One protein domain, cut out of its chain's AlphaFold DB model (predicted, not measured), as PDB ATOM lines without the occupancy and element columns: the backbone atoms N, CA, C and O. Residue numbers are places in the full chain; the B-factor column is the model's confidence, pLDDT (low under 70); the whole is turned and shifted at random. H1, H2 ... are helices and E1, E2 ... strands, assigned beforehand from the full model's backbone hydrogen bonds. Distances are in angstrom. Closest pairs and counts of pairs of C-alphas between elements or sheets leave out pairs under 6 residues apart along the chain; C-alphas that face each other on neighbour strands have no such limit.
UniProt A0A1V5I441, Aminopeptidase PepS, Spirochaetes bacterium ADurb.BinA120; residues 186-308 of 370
ATOM      1  N   GLU A 186      28.956  48.360  59.832       93.44
ATOM      2  CA  GLU A 186      29.635  49.250  58.878       93.44
ATOM      3  C   GLU A 186      30.206  48.483  57.680       93.44
ATOM      4  O   GLU A 186      30.025  48.897  56.528       93.44
ATOM      5  N   VAL A 187      30.862  47.345  57.932       91.44
ATOM      6  CA  VAL A 187      31.370  46.470  56.866       91.44
ATOM      7  C   VAL A 187      30.221  45.892  56.047       91.44
ATOM      8  O   VAL A 187      30.286  45.896  54.819       91.44
ATOM      9  N   PHE A 188      29.137  45.470  56.695       91.44
ATOM     10  CA  PHE A 188      27.944  44.963  56.024       91.44
ATOM     11  C   PHE A 188      27.317  46.010  55.092       91.44
ATOM     12  O   PHE A 188      27.051  45.711  53.925       91.44
ATOM     13  N   ARG A 189      27.156  47.259  55.553       92.25
ATOM     14  CA  ARG A 189      26.678  48.377  54.717       92.25
ATOM     15  C   ARG A 189      27.607  48.647  53.536       92.25
ATOM     16  O   ARG A 189      27.145  48.749  52.405       92.25
ATOM     17  N   SER A 190      28.915  48.685  53.775       92.12
ATOM     18  CA  SER A 190      29.904  48.903  52.712       92.12
ATOM     19  C   SER A 190      29.866  47.787  51.661       92.12
ATOM     20  O   SER A 190      29.906  48.052  50.460       92.12
ATOM     21  N   ALA A 191      29.720  46.533  52.093       90.62
ATOM     22  CA  ALA A 191      29.593  45.390  51.201       90.62
ATOM     23  C   ALA A 191      28.284  45.411  50.394       90.62
ATOM     24  O   ALA A 191      28.269  44.952  49.252       90.62
ATOM     25  N   ILE A 192      27.185  45.945  50.945       91.88
ATOM     26  CA  ILE A 192      25.946  46.177  50.183       91.88
ATOM     27  C   ILE A 192      26.205  47.128  49.015       91.88
ATOM     28  O   ILE A 192      25.801  46.813  47.896       91.88
ATOM     29  N   GLU A 193      26.906  48.237  49.242       93.62
ATOM     30  CA  GLU A 193      27.199  49.203  48.178       93.62
ATOM     31  C   GLU A 193      28.121  48.614  47.101       93.62
ATOM     32  O   GLU A 193      27.839  48.748  45.910       93.62
ATOM     33  N   VAL A 194      29.146  47.844  47.490       92.44
ATOM     34  CA  VAL A 194      29.998  47.126  46.522       92.44
ATOM     35  C   VAL A 194      29.193  46.104  45.712       92.44
ATOM     36  O   VAL A 194      29.345  46.036  44.494       92.44
ATOM     37  N   LYS A 195      28.292  45.339  46.345       92.94
ATOM     38  CA  LYS A 195      27.407  44.395  45.636       92.94
ATOM     39  C   LYS A 195      26.472  45.108  44.663       92.94
ATOM     40  O   LYS A 195      26.282  44.619  43.552       92.94
ATOM     41  N   LYS A 196      25.870  46.234  45.061       94.69
ATOM     42  CA  LYS A 196      25.009  47.038  44.177       94.69
ATOM     43  C   LYS A 196      25.789  47.519  42.959       94.69
ATOM     44  O   LYS A 196      25.321  47.335  41.839       94.69
ATOM     45  N   TRP A 197      26.988  48.056  43.177       95.25
ATOM     46  CA  TRP A 197      27.872  48.489  42.102       95.25
ATOM     47  C   TRP A 197      28.234  47.330  41.163       95.25
ATOM     48  O   TRP A 197      27.922  47.411  39.978       95.25
ATOM     49  N   LEU A 198      28.769  46.214  41.676       94.00
ATOM     50  CA  LEU A 198      29.126  45.040  40.862       94.00
ATOM     51  C   LEU A 198      27.943  44.511  40.041       94.00
ATOM     52  O   LEU A 198      28.095  44.223  38.859       94.00
ATOM     53  N   ASN A 199      26.752  44.422  40.640       95.19
ATOM     54  CA  ASN A 199      25.548  43.926  39.965       95.19
ATOM     55  C   ASN A 199      24.929  44.926  38.971       95.19
ATOM     56  O   ASN A 199      24.065  44.537  38.179       95.19
ATOM     57  N   SER A 200      25.341  46.198  39.005       95.31
ATOM     58  CA  SER A 200      24.952  47.201  38.006       95.31
ATOM     59  C   SER A 200      25.791  47.115  36.724       95.31
ATOM     60  O   SER A 200      25.341  47.547  35.661       95.31
ATOM     61  N   LEU A 201      26.987  46.522  36.805       94.50
ATOM     62  CA  LEU A 201      27.892  46.367  35.673       94.50
ATOM     63  C   LEU A 201      27.376  45.292  34.702       94.50
ATOM     64  O   LEU A 201      26.897  44.230  35.099       94.50
ATOM     65  N   LYS A 202      27.533  45.536  33.396       92.94
ATOM     66  CA  LYS A 202      27.239  44.558  32.333       92.94
ATOM     67  C   LYS A 202      28.455  43.658  32.078       92.94
ATOM     68  O   LYS A 202      29.039  43.683  30.999       92.94
ATOM     69  N   ILE A 203      28.874  42.905  33.092       95.00
ATOM     70  CA  ILE A 203      30.068  42.050  33.013       95.00
ATOM     71  C   ILE A 203      29.749  40.806  32.176       95.00
ATOM     72  O   ILE A 203      28.963  39.957  32.593       95.00
ATOM     73  N   ALA A 204      30.389  40.676  31.014       95.06
ATOM     74  CA  ALA A 204      30.338  39.450  30.215       95.06
ATOM     75  C   ALA A 204      31.360  38.415  30.712       95.06
ATOM     76  O   ALA A 204      31.026  37.255  30.966       95.06
ATOM     77  N   THR A 205      32.600  38.862  30.910       95.75
ATOM     78  CA  THR A 205      33.750  38.018  31.236       95.75
ATOM     79  C   THR A 205      34.567  38.651  32.354       95.75
ATOM     80  O   THR A 205      34.710  39.870  32.424       95.75
ATOM     81  N   ILE A 206      35.106  37.801  33.218       94.75
ATOM     82  CA  ILE A 206      36.077  38.140  34.251       94.75
ATOM     83  C   ILE A 206      37.400  37.503  33.835       94.75
ATOM     84  O   ILE A 206      37.441  36.296  33.585       94.75
ATOM     85  N   ARG A 207      38.466  38.304  33.758       96.38
ATOM     86  CA  ARG A 207      39.828  37.832  33.497       96.38
ATOM     87  C   ARG A 207      40.708  38.134  34.703       96.38
ATOM     88  O   ARG A 207      40.663  39.242  35.232       96.38
ATOM     89  N   VAL A 208      41.464  37.140  35.146       92.50
ATOM     90  CA  VAL A 208      42.392  37.242  36.273       92.50
ATOM     91  C   VAL A 208      43.788  36.914  35.771       92.50
ATOM     92  O   VAL A 208      44.021  35.801  35.303       92.50
ATOM     93  N   GLU A 209      44.692  37.885  35.886       94.19
ATOM     94  CA  GLU A 209      46.048  37.827  35.338       94.19
ATOM     95  C   GLU A 209      47.100  38.064  36.432       94.19
ATOM     96  O   GLU A 209      46.970  38.962  37.266       94.19
ATOM     97  N   SER A 210      48.153  37.251  36.416       90.81
ATOM     98  CA  SER A 210      49.406  37.430  37.159       90.81
ATOM     99  C   SER A 210      50.541  36.730  36.403       90.81
ATOM    100  O   SER A 210      50.287  36.010  35.441       90.81
ATOM    101  N   ASP A 211      51.778  36.826  36.888       94.00
ATOM    102  CA  ASP A 211      52.934  36.130  36.294       94.00
ATOM    103  C   ASP A 211      52.755  34.602  36.185       94.00
ATOM    104  O   ASP A 211      53.446  33.933  35.422       94.00
ATOM    105  N   SER A 212      51.839  34.028  36.971       89.75
ATOM    106  CA  SER A 212      51.623  32.581  37.066       89.75
ATOM    107  C   SER A 212      50.227  32.118  36.643       89.75
ATOM    108  O   SER A 212      49.947  30.919  36.733       89.75
ATOM    109  N   MET A 213      49.361  33.038  36.203       89.44
ATOM    110  CA  MET A 213      47.936  32.791  35.990       89.44
ATOM    111  C   MET A 213      47.366  33.705  34.900       89.44
ATOM    112  O   MET A 213      47.589  34.908  34.934       89.44
ATOM    113  N   ASP A 214      46.558  33.144  34.004       96.00
ATOM    114  CA  ASP A 214      45.704  33.885  33.071       96.00
ATOM    115  C   ASP A 214      44.422  33.076  32.892       96.00
ATOM    116  O   ASP A 214      44.368  32.122  32.112       96.00
ATOM    117  N   LEU A 215      43.414  33.400  33.698       94.25
ATOM    118  CA  LEU A 215      42.144  32.688  33.730       94.25
ATOM    119  C   LEU A 215      41.028  33.625  33.296       94.25
ATOM    120  O   LEU A 215      40.783  34.656  33.921       94.25
ATOM    121  N   SER A 216      40.289  33.215  32.274       97.31
ATOM    122  CA  SER A 216      39.088  33.897  31.810       97.31
ATOM    123  C   SER A 216      37.861  33.044  32.108       97.31
ATOM    124  O   SER A 216      37.846  31.855  31.801       97.31
ATOM    125  N   ILE A 217      36.803  33.651  32.651       93.06
ATOM    126  CA  ILE A 217      35.539  32.979  32.983       93.06
ATOM    127  C   ILE A 217      34.367  33.899  32.636       93.06
ATOM    128  O   ILE A 217      34.398  35.094  32.923       93.06
ATOM    129  N   ASN A 218      33.303  33.354  32.050       95.69
ATOM    130  CA  ASN A 218      32.085  34.121  31.802       95.69
ATOM    131  C   ASN A 218      31.277  34.284  33.092       95.69
ATOM    132  O   ASN A 218      31.084  33.319  33.833       95.69
ATOM    133  N   LEU A 219      30.747  35.484  33.338       92.50
ATOM    134  CA  LEU A 219      29.864  35.694  34.484       92.50
ATOM    135  C   LEU A 219      28.529  34.974  34.259       92.50
ATOM    136  O   LEU A 219      28.112  34.188  35.100       92.50
ATOM    137  N   GLY A 220      27.903  35.184  33.100       92.81
ATOM    138  CA  GLY A 220      26.585  34.648  32.753       92.81
ATOM    139  C   GLY A 220      25.447  35.629  33.068       92.81
ATOM    140  O   GLY A 220      25.422  36.266  34.116       92.81
ATOM    141  N   GLU A 221      24.471  35.726  32.164       86.38
ATOM    142  CA  GLU A 221      23.487  36.826  32.103       86.38
ATOM    143  C   GLU A 221      22.630  37.029  33.362       86.38
ATOM    144  O   GLU A 221      22.164  38.132  33.639       86.38
ATOM    145  N   LYS A 222      22.384  35.956  34.121       86.62
ATOM    146  CA  LYS A 222      21.484  35.962  35.288       86.62
ATOM    147  C   LYS A 222      22.218  35.793  36.615       86.62
ATOM    148  O   LYS A 222      21.578  35.482  37.620       86.62
ATOM    149  N   ARG A 223      23.547  35.911  36.626       88.44
ATOM    150  CA  ARG A 223      24.343  35.743  37.843       88.44
ATOM    151  C   ARG A 223      24.442  37.059  38.600       88.44
ATOM    152  O   ARG A 223      24.561  38.123  38.006       88.44
ATOM    153  N   LEU A 224      24.381  36.953  39.921       91.50
ATOM    154  CA  LEU A 224      24.564  38.072  40.834       91.50
ATOM    155  C   LEU A 224      25.768  37.803  41.726       91.50
ATOM    156  O   LEU A 224      26.035  36.656  42.103       91.50
ATOM    157  N   PHE A 225      26.459  38.873  42.086       91.25
ATOM    158  CA  PHE A 225      27.386  38.901  43.199       91.25
ATOM    159  C   PHE A 225      26.603  38.994  44.509       91.25
ATOM    160  O   PHE A 225      25.802  39.912  44.720       91.25
ATOM    161  N   ILE A 226      26.847  38.027  45.385       88.19
ATOM    162  CA  ILE A 226      26.298  37.916  46.736       88.19
ATOM    163  C   ILE A 226      27.454  37.823  47.735       88.19
ATOM    164  O   ILE A 226      28.604  37.686  47.345       88.19
ATOM    165  N   GLY A 227      27.182  37.919  49.032       84.00
ATOM    166  CA  GLY A 227      28.232  37.835  50.049       84.00
ATOM    167  C   GLY A 227      27.991  38.776  51.216       84.00
ATOM    168  O   GLY A 227      27.028  39.554  51.195       84.00
ATOM    169  N   VAL A 228      28.857  38.667  52.226       79.50
ATOM    170  CA  VAL A 228      28.795  39.391  53.508       79.50
ATOM    171  C   VAL A 228      27.363  39.419  54.052       79.50
ATOM    172  O   VAL A 228      26.672  40.428  53.972       79.50
ATOM    173  N   SER A 229      26.880  38.271  54.532       78.25
ATOM    174  CA  SER A 229      25.494  38.082  54.996       78.25
ATOM    175  C   SER A 229      25.391  37.621  56.455       78.25
ATOM    176  O   SER A 229      24.395  37.008  56.823       78.25
ATOM    177  N   GLY A 230      26.450  37.795  57.253       80.94
ATOM    178  CA  GLY A 230      26.504  37.316  58.643       80.94
ATOM    179  C   GLY A 230      26.692  35.798  58.815       80.94
ATOM    180  O   GLY A 230      26.732  35.315  59.941       80.94
ATOM    181  N   ARG A 231      26.843  35.036  57.719       86.06
ATOM    182  CA  ARG A 231      26.970  33.562  57.744       86.06
ATOM    183  C   ARG A 231      28.342  33.061  58.200       86.06
ATOM    184  O   ARG A 231      28.426  32.023  58.834       86.06
ATOM    185  N   ASN A 232      29.400  33.790  57.871       87.50
ATOM    186  CA  ASN A 232      30.780  33.418  58.162       87.50
ATOM    187  C   ASN A 232      31.415  34.568  58.951       87.50
ATOM    188  O   ASN A 232      31.348  35.716  58.512       87.50
ATOM    189  N   ILE A 233      32.017  34.275  60.102       91.12
ATOM    190  CA  ILE A 233      32.721  35.248  60.940       91.12
ATOM    191  C   ILE A 233      34.162  34.747  61.167       91.12
ATOM    192  O   ILE A 233      34.363  33.777  61.895       91.12
ATOM    193  N   PRO A 234      35.184  35.374  60.556       88.62
ATOM    194  CA  PRO A 234      35.096  36.524  59.659       88.62
ATOM    195  C   PRO A 234      34.620  36.158  58.237       88.62
ATOM    196  O   PRO A 234      34.858  35.057  57.745       88.62
ATOM    197  N   SER A 235      34.010  37.114  57.531       80.94
ATOM    198  CA  SER A 235      33.742  37.024  56.091       80.94
ATOM    199  C   SER A 235      33.830  38.383  55.430       80.94
ATOM    200  O   SER A 235      33.164  39.333  55.835       80.94
ATOM    201  N   PHE A 236      34.644  38.444  54.383       83.94
ATOM    202  CA  PHE A 236      34.921  39.663  53.621       83.94
ATOM    203  C   PHE A 236      34.745  39.459  52.120       83.94
ATOM    204  O   PHE A 236      35.173  40.286  51.317       83.94
ATOM    205  N   GLU A 237      34.142  38.335  51.754       84.00
ATOM    206  CA  GLU A 237      34.023  37.905  50.378       84.00
ATOM    207  C   GLU A 237      32.696  38.314  49.749       84.00
ATOM    208  O   GLU A 237      31.621  38.238  50.357       84.00
ATOM    209  N   ILE A 238      32.800  38.704  48.486       87.81
ATOM    210  CA  ILE A 238      31.696  38.893  47.564       87.81
ATOM    211  C   ILE A 238      31.938  37.935  46.406       87.81
ATOM    212  O   ILE A 238      32.938  38.033  45.700       87.81
ATOM    213  N   PHE A 239      31.030  36.993  46.220       89.12
ATOM    214  CA  PHE A 239      31.205  35.872  45.315       89.12
ATOM    215  C   PHE A 239      30.000  35.680  44.402       89.12
ATOM    216  O   PHE A 239      28.904  36.196  44.633       89.12
ATOM    217  N   THR A 240      30.206  34.918  43.339       89.50
ATOM    218  CA  THR A 240      29.176  34.539  42.377       89.50
ATOM    219  C   THR A 240      29.412  33.114  41.888       89.50
ATOM    220  O   THR A 240      30.503  32.572  42.041       89.50
ATOM    221  N   SER A 241      28.395  32.498  41.288       89.88
ATOM    222  CA  SER A 241      28.543  31.216  40.596       89.88
ATOM    223  C   SER A 241      28.607  31.490  39.091       89.88
ATOM    224  O   SER A 241      27.554  31.715  38.487       89.88
ATOM    225  N   PRO A 242      29.810  31.556  38.490       88.88
ATOM    226  CA  PRO A 242      29.966  31.950  37.094       88.88
ATOM    227  C   PRO A 242      29.413  30.888  36.130       88.88
ATOM    228  O   PRO A 242      29.115  29.752  36.519       88.88
ATOM    229  N   ASP A 243      29.285  31.226  34.846       93.81
ATOM    230  CA  ASP A 243      29.077  30.207  33.817       93.81
ATOM    231  C   ASP A 243      30.393  29.477  33.544       93.81
ATOM    232  O   ASP A 243      31.244  29.912  32.763       93.81
ATOM    233  N   TRP A 244      30.535  28.328  34.202       91.56
ATOM    234  CA  TRP A 244      31.707  27.467  34.106       91.56
ATOM    235  C   TRP A 244      32.065  27.096  32.667       91.56
ATOM    236  O   TRP A 244      33.238  26.880  32.399       91.56
ATOM    237  N   ARG A 245      31.103  27.062  31.730       94.69
ATOM    238  CA  ARG A 245      31.345  26.714  30.315       94.69
ATOM    239  C   ARG A 245      32.306  27.678  29.627       94.69
ATOM    240  O   ARG A 245      32.995  27.285  28.693       94.69
ATOM    241  N   GLY A 246      32.356  28.924  30.097       94.00
ATOM    242  CA  GLY A 246      33.251  29.952  29.576       94.00
ATOM    243  C   GLY A 246      34.668  29.915  30.150       94.00
ATOM    244  O   GLY A 246      35.474  30.755  29.751       94.00
ATOM    245  N   ALA A 247      34.971  29.005  31.087       94.12
ATOM    246  CA  ALA A 247      36.282  28.951  31.727       94.12
ATOM    247  C   ALA A 247      37.369  28.475  30.749       94.12
ATOM    248  O   ALA A 247      37.247  27.409  30.137       94.12
ATOM    249  N   ARG A 248      38.436  29.269  30.620       97.88
ATOM    250  CA  ARG A 248      39.608  28.982  29.785       97.88
ATOM    251  C   ARG A 248      40.874  29.596  30.377       97.88
ATOM    252  O   ARG A 248      40.802  30.672  30.969       97.88
ATOM    253  N   GLY A 249      42.009  28.940  30.158       97.25
ATOM    254  CA  GLY A 249      43.325  29.434  30.563       97.25
ATOM    255  C   GLY A 249      43.907  28.699  31.769       97.25
ATOM    256  O   GLY A 249      43.522  27.567  32.058       97.25
ATOM    257  N   GLU A 250      44.852  29.330  32.449       96.19
ATOM    258  CA  GLU A 250      45.645  28.730  33.524       96.19
ATOM    259  C   GLU A 250      45.269  29.347  34.869       96.19
ATOM    260  O   GLU A 250      45.217  30.567  34.997       96.19
ATOM    261  N   TYR A 251      45.044  28.505  35.875       93.62
ATOM    262  CA  TYR A 251      44.852  28.876  37.276       93.62
ATOM    263  C   TYR A 251      46.044  28.406  38.108       93.62
ATOM    264  O   TYR A 251      46.486  27.264  37.958       93.62
ATOM    265  N   TYR A 252      46.500  29.244  39.041       87.50
ATOM    266  CA  TYR A 252      47.514  28.882  40.026       87.50
ATOM    267  C   TYR A 252      47.048  29.223  41.445       87.50
ATOM    268  O   TYR A 252      46.581  30.331  41.696       87.50
ATOM    269  N   ALA A 253      47.191  28.271  42.370       86.75
ATOM    270  CA  ALA A 253      47.006  28.498  43.800       86.75
ATOM    271  C   ALA A 253      48.363  28.737  44.470       86.75
ATOM    272  O   ALA A 253      49.201  27.832  44.546       86.75
ATOM    273  N   ASP A 254      48.550  29.945  44.983       78.69
ATOM    274  CA  ASP A 254      49.737  30.392  45.712       78.69
ATOM    275  C   ASP A 254      49.705  30.033  47.209       78.69
ATOM    276  O   ASP A 254      50.749  30.038  47.862       78.69
ATOM    277  N   GLN A 255      48.534  29.664  47.737       84.19
ATOM    278  CA  GLN A 255      48.332  29.237  49.123       84.19
ATOM    279  C   GLN A 255      48.087  27.720  49.252       84.19
ATOM    280  O   GLN A 255      47.486  27.111  48.356       84.19
ATOM    281  N   PRO A 256      48.496  27.095  50.375       84.69
ATOM    282  CA  PRO A 256      48.134  25.717  50.690       84.69
ATOM    283  C   PRO A 256      46.629  25.564  50.941       84.69
ATOM    284  O   PRO A 256      45.965  26.481  51.426       84.69
ATOM    285  N   SER A 257      46.095  24.366  50.703       83.62
ATOM    286  CA  SER A 257      44.716  24.022  51.058       83.62
ATOM    287  C   SER A 257      44.636  22.664  51.747       83.62
ATOM    288  O   SER A 257      45.219  21.684  51.280       83.62
ATOM    289  N   PHE A 258      43.877  22.602  52.842       83.38
ATOM    290  CA  PHE A 258      43.554  21.363  53.543       83.38
ATOM    291  C   PHE A 258      42.157  20.894  53.144       83.38
ATOM    292  O   PHE A 258      41.180  21.638  53.238       83.38
ATOM    293  N   ARG A 259      42.032  19.632  52.725       81.75
ATOM    294  CA  ARG A 259      40.737  19.028  52.412       81.75
ATOM    295  C   ARG A 259      40.686  17.563  52.807       81.75
ATOM    296  O   ARG A 259      41.505  16.765  52.364       81.75
ATOM    297  N   ASN A 260      39.683  17.193  53.607       80.25
ATOM    298  CA  ASN A 260      39.472  15.820  54.079       80.25
ATOM    299  C   ASN A 260      40.758  15.194  54.654       80.25
ATOM    300  O   ASN A 260      41.096  14.062  54.324       80.25
ATOM    301  N   GLY A 261      41.525  15.950  55.440       83.38
ATOM    302  CA  GLY A 261      42.795  15.478  55.989       83.38
ATOM    303  C   GLY A 261      44.021  15.647  55.081       83.38
ATOM    304  O   GLY A 261      45.141  15.417  55.526       83.38
ATOM    305  N   ASN A 262      43.847  16.035  53.817       83.75
ATOM    306  CA  ASN A 262      44.924  16.081  52.830       83.75
ATOM    307  C   ASN A 262      45.356  17.520  52.554       83.75
ATOM    308  O   ASN A 262      44.519  18.380  52.287       83.75
ATOM    309  N   LEU A 263      46.665  17.759  52.580       87.00
ATOM    310  CA  LEU A 263      47.277  19.026  52.193       87.00
ATOM    311  C   LEU A 263      47.622  19.009  50.701       87.00
ATOM    312  O   LEU A 263      48.301  18.092  50.227       87.00
ATOM    313  N   VAL A 264      47.176  20.036  49.983       86.69
ATOM    314  CA  VAL A 264      47.492  20.271  48.574       86.69
ATOM    315  C   VAL A 264      48.187  21.623  48.432       86.69
ATOM    316  O   VAL A 264      47.723  22.618  48.990       86.69
ATOM    317  N   GLU A 265      49.297  21.664  47.694       89.00
ATOM    318  CA  GLU A 265      50.145  22.858  47.555       89.00
ATOM    319  C   GLU A 265      50.524  23.114  46.096       89.00
ATOM    320  O   GLU A 265      50.773  22.171  45.336       89.00
ATOM    321  N   ARG A 266      50.622  24.402  45.731       89.50
ATOM    322  CA  ARG A 266      51.035  24.886  44.400       89.50
ATOM    323  C   ARG A 266      50.234  24.246  43.263       89.50
ATOM    324  O   ARG A 266      50.803  23.683  42.328       89.50
ATOM    325  N   VAL A 267      48.909  24.295  43.383       91.56
ATOM    326  CA  VAL A 267      47.993  23.718  42.391       91.56
ATOM    327  C   VAL A 267      48.024  24.546  41.109       91.56
ATOM    328  O   VAL A 267      47.839  25.758  41.165       91.56
ATOM    329  N   ARG A 268      48.202  23.889  39.961       94.69
ATOM    330  CA  ARG A 268      48.050  24.437  38.609       94.69
ATOM    331  C   ARG A 268      46.933  23.703  37.886       94.69
ATOM    332  O   ARG A 268      46.964  22.474  37.819       94.69
ATOM    333  N   LEU A 269      45.963  24.439  37.351       95.25
ATOM    334  CA  LEU A 269      44.856  23.880  36.576       95.25
ATOM    335  C   LEU A 269      44.761  24.580  35.222       95.25
ATOM    336  O   LEU A 269      44.637  25.803  35.183       95.25
ATOM    337  N   ARG A 270      44.709  23.803  34.139       97.31
ATOM    338  CA  ARG A 270      44.407  24.308  32.796       97.31
ATOM    339  C   ARG A 270      42.954  24.044  32.457       97.31
ATOM    340  O   ARG A 270      42.515  22.893  32.510       97.31
ATOM    341  N   PHE A 271      42.233  25.089  32.079       95.81
ATOM    342  CA  PHE A 271      40.845  25.025  31.648       95.81
ATOM    343  C   PHE A 271      40.730  25.144  30.130       95.81
ATOM    344  O   PHE A 271      41.256  26.081  29.528       95.81
ATOM    345  N   GLU A 272      39.965  24.237  29.531       97.25
ATOM    346  CA  GLU A 272      39.526  24.303  28.137       97.25
ATOM    347  C   GLU A 272      38.043  23.922  28.066       97.25
ATOM    348  O   GLU A 272      37.594  23.002  28.754       97.25
ATOM    349  N   ALA A 273      37.261  24.662  27.272       95.19
ATOM    350  CA  ALA A 273      35.811  24.468  27.135       95.19
ATOM    351  C   ALA A 273      35.073  24.306  28.487       95.19
ATOM    352  O   ALA A 273      34.158  23.490  28.646       95.19
ATOM    353  N   GLY A 274      35.509  25.070  29.493       92.88
ATOM    354  CA  GLY A 274      34.900  25.105  30.814       92.88
ATOM    355  C   GLY A 274      35.307  24.002  31.789       92.88
ATOM    356  O   GLY A 274      34.731  23.908  32.876       92.88
ATOM    357  N   ARG A 275      36.264  23.142  31.427       93.31
ATOM    358  CA  ARG A 275      36.684  22.007  32.257       93.31
ATOM    359  C   ARG A 275      38.187  21.965  32.444       93.31
ATOM    360  O   ARG A 275      38.938  22.347  31.554       93.31
ATOM    361  N   VAL A 276      38.611  21.443  33.590       93.88
ATOM    362  CA  VAL A 276      40.019  21.134  33.839       93.88
ATOM    363  C   VAL A 276      40.470  20.014  32.896       93.88
ATOM    364  O   VAL A 276      39.963  18.897  32.989       93.88
ATOM    365  N   VAL A 277      41.430  20.311  32.018       96.25
ATOM    366  CA  VAL A 277      42.085  19.340  31.119       96.25
ATOM    367  C   VAL A 277      43.474  18.927  31.607       96.25
ATOM    368  O   VAL A 277      43.969  17.866  31.239       96.25
ATOM    369  N   ARG A 278      44.096  19.734  32.475       96.75
ATOM    370  CA  ARG A 278      45.376  19.428  33.126       96.75
ATOM    371  C   ARG A 278      45.351  19.894  34.576       96.75
ATOM    372  O   ARG A 278      44.872  20.990  34.852       96.75
ATOM    373  N   ALA A 279      45.875  19.068  35.479       93.06
ATOM    374  CA  ALA A 279      45.960  19.367  36.902       93.06
ATOM    375  C   ALA A 279      47.285  18.867  37.490       93.06
ATOM    376  O   ALA A 279      47.574  17.666  37.451       93.06
ATOM    377  N   ASP A 280      48.053  19.788  38.061       95.06
ATOM    378  CA  ASP A 280      49.337  19.529  38.705       95.06
ATOM    379  C   ASP A 280      49.367  20.161  40.102       95.06
ATOM    380  O   ASP A 280      48.786  21.219  40.328       95.06
ATOM    381  N   ALA A 281      50.044  19.522  41.049       91.25
ATOM    382  CA  ALA A 281      50.279  20.039  42.391       91.25
ATOM    383  C   ALA A 281      51.652  19.580  42.881       91.25
ATOM    384  O   ALA A 281      52.038  18.431  42.655       91.25
ATOM    385  N   ALA A 282      52.371  20.452  43.589       93.81
ATOM    386  CA  ALA A 282      53.664  20.101  44.183       93.81
ATOM    387  C   ALA A 282      53.504  19.093  45.331       93.81
ATOM    388  O   ALA A 282      54.342  18.214  45.520       93.81
ATOM    389  N   ARG A 283      52.395  19.190  46.072       90.12
ATOM    390  CA  ARG A 283      52.006  18.247  47.124       90.12
ATOM    391  C   ARG A 283      50.534  17.895  46.979       90.12
ATOM    392  O   ARG A 283      49.731  18.741  46.604       90.12
ATOM    393  N   GLY A 284      50.176  16.645  47.272       89.38
ATOM    394  CA  GLY A 284      48.783  16.189  47.217       89.38
ATOM    395  C   GLY A 284      48.268  15.861  45.808       89.38
ATOM    396  O   GLY A 284      47.059  15.755  45.623       89.38
ATOM    397  N   GLN A 285      49.155  15.651  44.824       93.19
ATOM    398  CA  GLN A 285      48.789  15.407  43.417       93.19
ATOM    399  C   GLN A 285      47.789  14.257  43.228       93.19
ATOM    400  O   GLN A 285      46.819  14.386  42.479       93.19
ATOM    401  N   ARG A 286      47.987  13.134  43.928       90.62
ATOM    402  CA  ARG A 286      47.058  11.996  43.876       90.62
ATOM    403  C   ARG A 286      45.656  12.392  44.355       90.62
ATOM    404  O   ARG A 286      44.683  12.151  43.648       90.62
ATOM    405  N   PHE A 287      45.569  13.052  45.510       85.06
ATOM    406  CA  PHE A 287      44.304  13.511  46.085       85.06
ATOM    407  C   PHE A 287      43.597  14.542  45.190       85.06
ATOM    408  O   PHE A 287      42.375  14.487  45.030       85.06
ATOM    409  N   LEU A 288      44.349  15.454  44.561       85.75
ATOM    410  CA  LEU A 288      43.811  16.409  43.588       85.75
ATOM    411  C   LEU A 288      43.159  15.684  42.401       85.75
ATOM    412  O   LEU A 288      42.010  15.972  42.066       85.75
ATOM    413  N   ARG A 289      43.858  14.711  41.801       88.75
ATOM    414  CA  ARG A 289      43.339  13.924  40.666       88.75
ATOM    415  C   ARG A 289      42.089  13.129  41.033       88.75
ATOM    416  O   ARG A 289      41.100  13.188  40.305       88.75
ATOM    417  N   GLU A 290      42.113  12.427  42.162       84.69
ATOM    418  CA  GLU A 290      40.950  11.689  42.674       84.69
ATOM    419  C   GLU A 290      39.759  12.633  42.915       84.69
ATOM    420  O   GLU A 290      38.634  12.327  42.524       84.69
ATOM    421  N   THR A 291      40.008  13.825  43.468       81.88
ATOM    422  CA  THR A 291      38.963  14.828  43.707       81.88
ATOM    423  C   THR A 291      38.326  15.323  42.411       81.88
ATOM    424  O   THR A 291      37.101  15.381  42.331       81.88
ATOM    425  N   LEU A 292      39.131  15.653  41.396       85.00
ATOM    426  CA  LEU A 292      38.652  16.136  40.092       85.00
ATOM    427  C   LEU A 292      37.908  15.061  39.282       85.00
ATOM    428  O   LEU A 292      37.128  15.401  38.395       85.00
ATOM    429  N   SER A 293      38.130  13.783  39.599       83.31
ATOM    430  CA  SER A 293      37.544  12.629  38.899       83.31
ATOM    431  C   SER A 293      36.306  12.059  39.600       83.31
ATOM    432  O   SER A 293      35.718  11.086  39.136       83.31
ATOM    433  N   MET A 294      35.916  12.636  40.738       74.19
ATOM    434  CA  MET A 294      34.885  12.083  41.617       74.19
ATOM    435  C   MET A 294      33.479  12.135  41.020       74.19
ATOM    436  O   MET A 294      32.684  11.221  41.235       74.19
ATOM    437  N   ASP A 295      33.158  13.208  40.296       79.31
ATOM    438  CA  ASP A 295      31.885  13.366  39.603       79.31
ATOM    439  C   ASP A 295      32.010  14.315  38.401       79.31
ATOM    440  O   ASP A 295      33.001  15.028  38.237       79.31
ATOM    441  N   ALA A 296      30.984  14.339  37.549       78.06
ATOM    442  CA  ALA A 296      30.999  15.095  36.297       78.06
ATOM    443  C   ALA A 296      31.158  16.619  36.471       78.06
ATOM    444  O   ALA A 296      31.501  17.300  35.498       78.06
ATOM    445  N   GLY A 297      30.846  17.160  37.653       83.56
ATOM    446  CA  GLY A 297      30.977  18.570  38.006       83.56
ATOM    447  C   GLY A 297      32.281  18.920  38.721       83.56
ATOM    448  O   GLY A 297      32.617  20.098  38.780       83.56
ATOM    449  N   ALA A 298      33.038  17.936  39.213       81.06
ATOM    450  CA  ALA A 298      34.229  18.173  40.029       81.06
ATOM    451  C   ALA A 298      35.358  18.917  39.289       81.06
ATOM    452  O   ALA A 298      36.154  19.605  39.924       81.06
ATOM    453  N   SER A 299      35.396  18.828  37.958       87.56
ATOM    454  CA  SER A 299      36.355  19.523  37.089       87.56
ATOM    455  C   SER A 299      35.865  20.879  36.559       87.56
ATOM    456  O   SER A 299      36.424  21.394  35.591       87.56
ATOM    457  N   ARG A 300      34.814  21.461  37.152       91.50
ATOM    458  CA  ARG A 300      34.197  22.726  36.716       91.50
ATOM    459  C   ARG A 300      34.291  23.781  37.810       91.50
ATOM    460  O   ARG A 300      34.249  23.460  38.997       91.50
ATOM    461  N   ILE A 301      34.360  25.049  37.410       88.12
ATOM    462  CA  ILE A 301      34.375  26.165  38.361       88.12
ATOM    463  C   ILE A 301      32.989  26.326  38.979       88.12
ATOM    464  O   ILE A 301      31.999  26.561  38.292       88.12
ATOM    465  N   GLY A 302      32.935  26.194  40.299       85.00
ATOM    466  CA  GLY A 302      31.713  26.346  41.069       85.00
ATOM    467  C   GLY A 302      31.385  27.780  41.465       85.00
ATOM    468  O   GLY A 302      30.221  28.182  41.543       85.00
ATOM    469  N   GLU A 303      32.440  28.538  41.734       87.75
ATOM    470  CA  GLU A 303      32.356  29.837  42.363       87.75
ATOM    471  C   GLU A 303      33.562  30.697  41.994       87.75
ATOM    472  O   GLU A 303      34.667  30.187  41.811       87.75
ATOM    473  N   PHE A 304      33.332  32.000  41.918       87.50
ATOM    474  CA  PHE A 304      34.348  33.028  41.803       87.50
ATOM    475  C   PHE A 304      34.142  34.037  42.933       87.50
ATOM    476  O   PHE A 304      33.032  34.548  43.092       87.50
ATOM    477  N   SER A 305      35.189  34.318  43.711       88.00
ATOM    478  CA  SER A 305      35.118  35.154  44.915       88.00
ATOM    479  C   SER A 305      36.122  36.303  44.859       88.00
ATOM    480  O   SER A 305      37.277  36.124  44.470       88.00
ATOM    481  N   LEU A 306      35.661  37.488  45.252       87.12
ATOM    482  CA  LEU A 306      36.438  38.709  45.406       87.12
ATOM    483  C   LEU A 306      36.489  39.082  46.885       87.12
ATOM    484  O   LEU A 306      35.466  39.081  47.568       87.12
ATOM    485  N   THR A 307      37.664  39.491  47.350       85.12
ATOM    486  CA  THR A 307      37.852  40.007  48.708       85.12
ATOM    487  C   THR A 307      38.362  41.433  48.632       85.12
ATOM    488  O   THR A 307      39.385  41.707  48.003       85.12
ATOM    489  N   ASP A 308      37.667  42.348  49.298       82.12
ATOM    490  CA  ASP A 308      38.093  43.740  49.378       82.12
ATOM    491  C   ASP A 308      39.064  43.934  50.550       82.12
ATOM    492  O   ASP A 308      38.722  43.704  51.716       82.12
TER     493      ASP A 308
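Overview. This is residues 186 to 308 of the 370 residues of the protein "Aminopeptidase PepS" of Spirochaetes bacterium ADurb.BinA120 (UniProt A0A1V5I441). Picture an open U: a five-stranded antiparallel sheet, E1, E2, E4, E7 and E8, makes its base; one arm, over the E1 side of the base, is the two-stranded sheet E3 and E9 with H1 outside it, and the other, over the E8 side, is the short hairpin E5 and E6 with H2 next to E6. The long link of residues 293 to 303 leads back from H2 to E9. The 123 printed residues have two named helices and nine named strands, in the order H1, E1 to E8, H2, E9; the class is mixed, helices and strands. The large sheet runs E1, E2, E4, E7, E8. The whole is compact, with a radius of gyration of the C-alphas of 15.6 A and spans of 43 by 31 by 31 A.

Along the chain. Find C-alpha 186 at (29.635, 49.250, 58.878); from there H1 runs 21.5 A to residue 200. E1, residues 205 to 210, covers 16.7 A, and E2, residues 213 to 218, 16.4 A. Then come E3, residues 237 to 240, and E4, residues 243 to 252, which begins at C-alpha 243 (29.077, 30.207, 33.817), bends by 92 degrees at residue 246 and spans 19.5 A. E5 is residues 257 to 259, E6 262 to 264, E7 268 to 272 and E8 275 to 280. H2, residues 285 to 292, and E9, residues 304 to 307, follow; E9 ends at C-alpha 307 (37.852, 40.007, 48.708).

Arrangement. Start at the large sheet, twisted, with C-alphas up to 4.4 A off its best plane. At its edge strand E1, the hairpin E1 and E2 has N 208 and O 215 2.9 A apart. E2 and E4 are antiparallel at 173 degrees, with N 216 and O 248 at 2.9 A. Next, E4 and E7 have N 251 and O 269 at 2.8 A, and the hairpin E7 and E8 has N 270 and O 278 at 2.9 A. H2 is on this sheet but only grazes it, with residues 285 to 292; its closest C-alphas to E6 are Gln 285 and Val 264, 7.2 A apart. In the hairpin E5 and E6, look for N 259 and O 262, 2.8 A apart. E3 and E9 are antiparallel at 159 degrees, with N 238 and O 306 at 2.8 A. H1 is not on the large sheet; its closest C-alphas to E3 are Lys 195 and Ile 238, 7.2 A apart. H1 and H2 are apart, and in both each O i to N i+4 pair is within hydrogen-bond range.

Size, cuts and confidence. The C-alphas of Glu 186 and Arg 286 are the two farthest apart, at 43.8 A. The printed part has no cut. The long links are E2 to E3, 18 residues, and H2 to E9, 11 residues; in the first, residues 226 to 227 pair with residues 238 to 239 of E3, antiparallel. Mean pLDDT of the printed part is 89.7, and no printed residue is under 70.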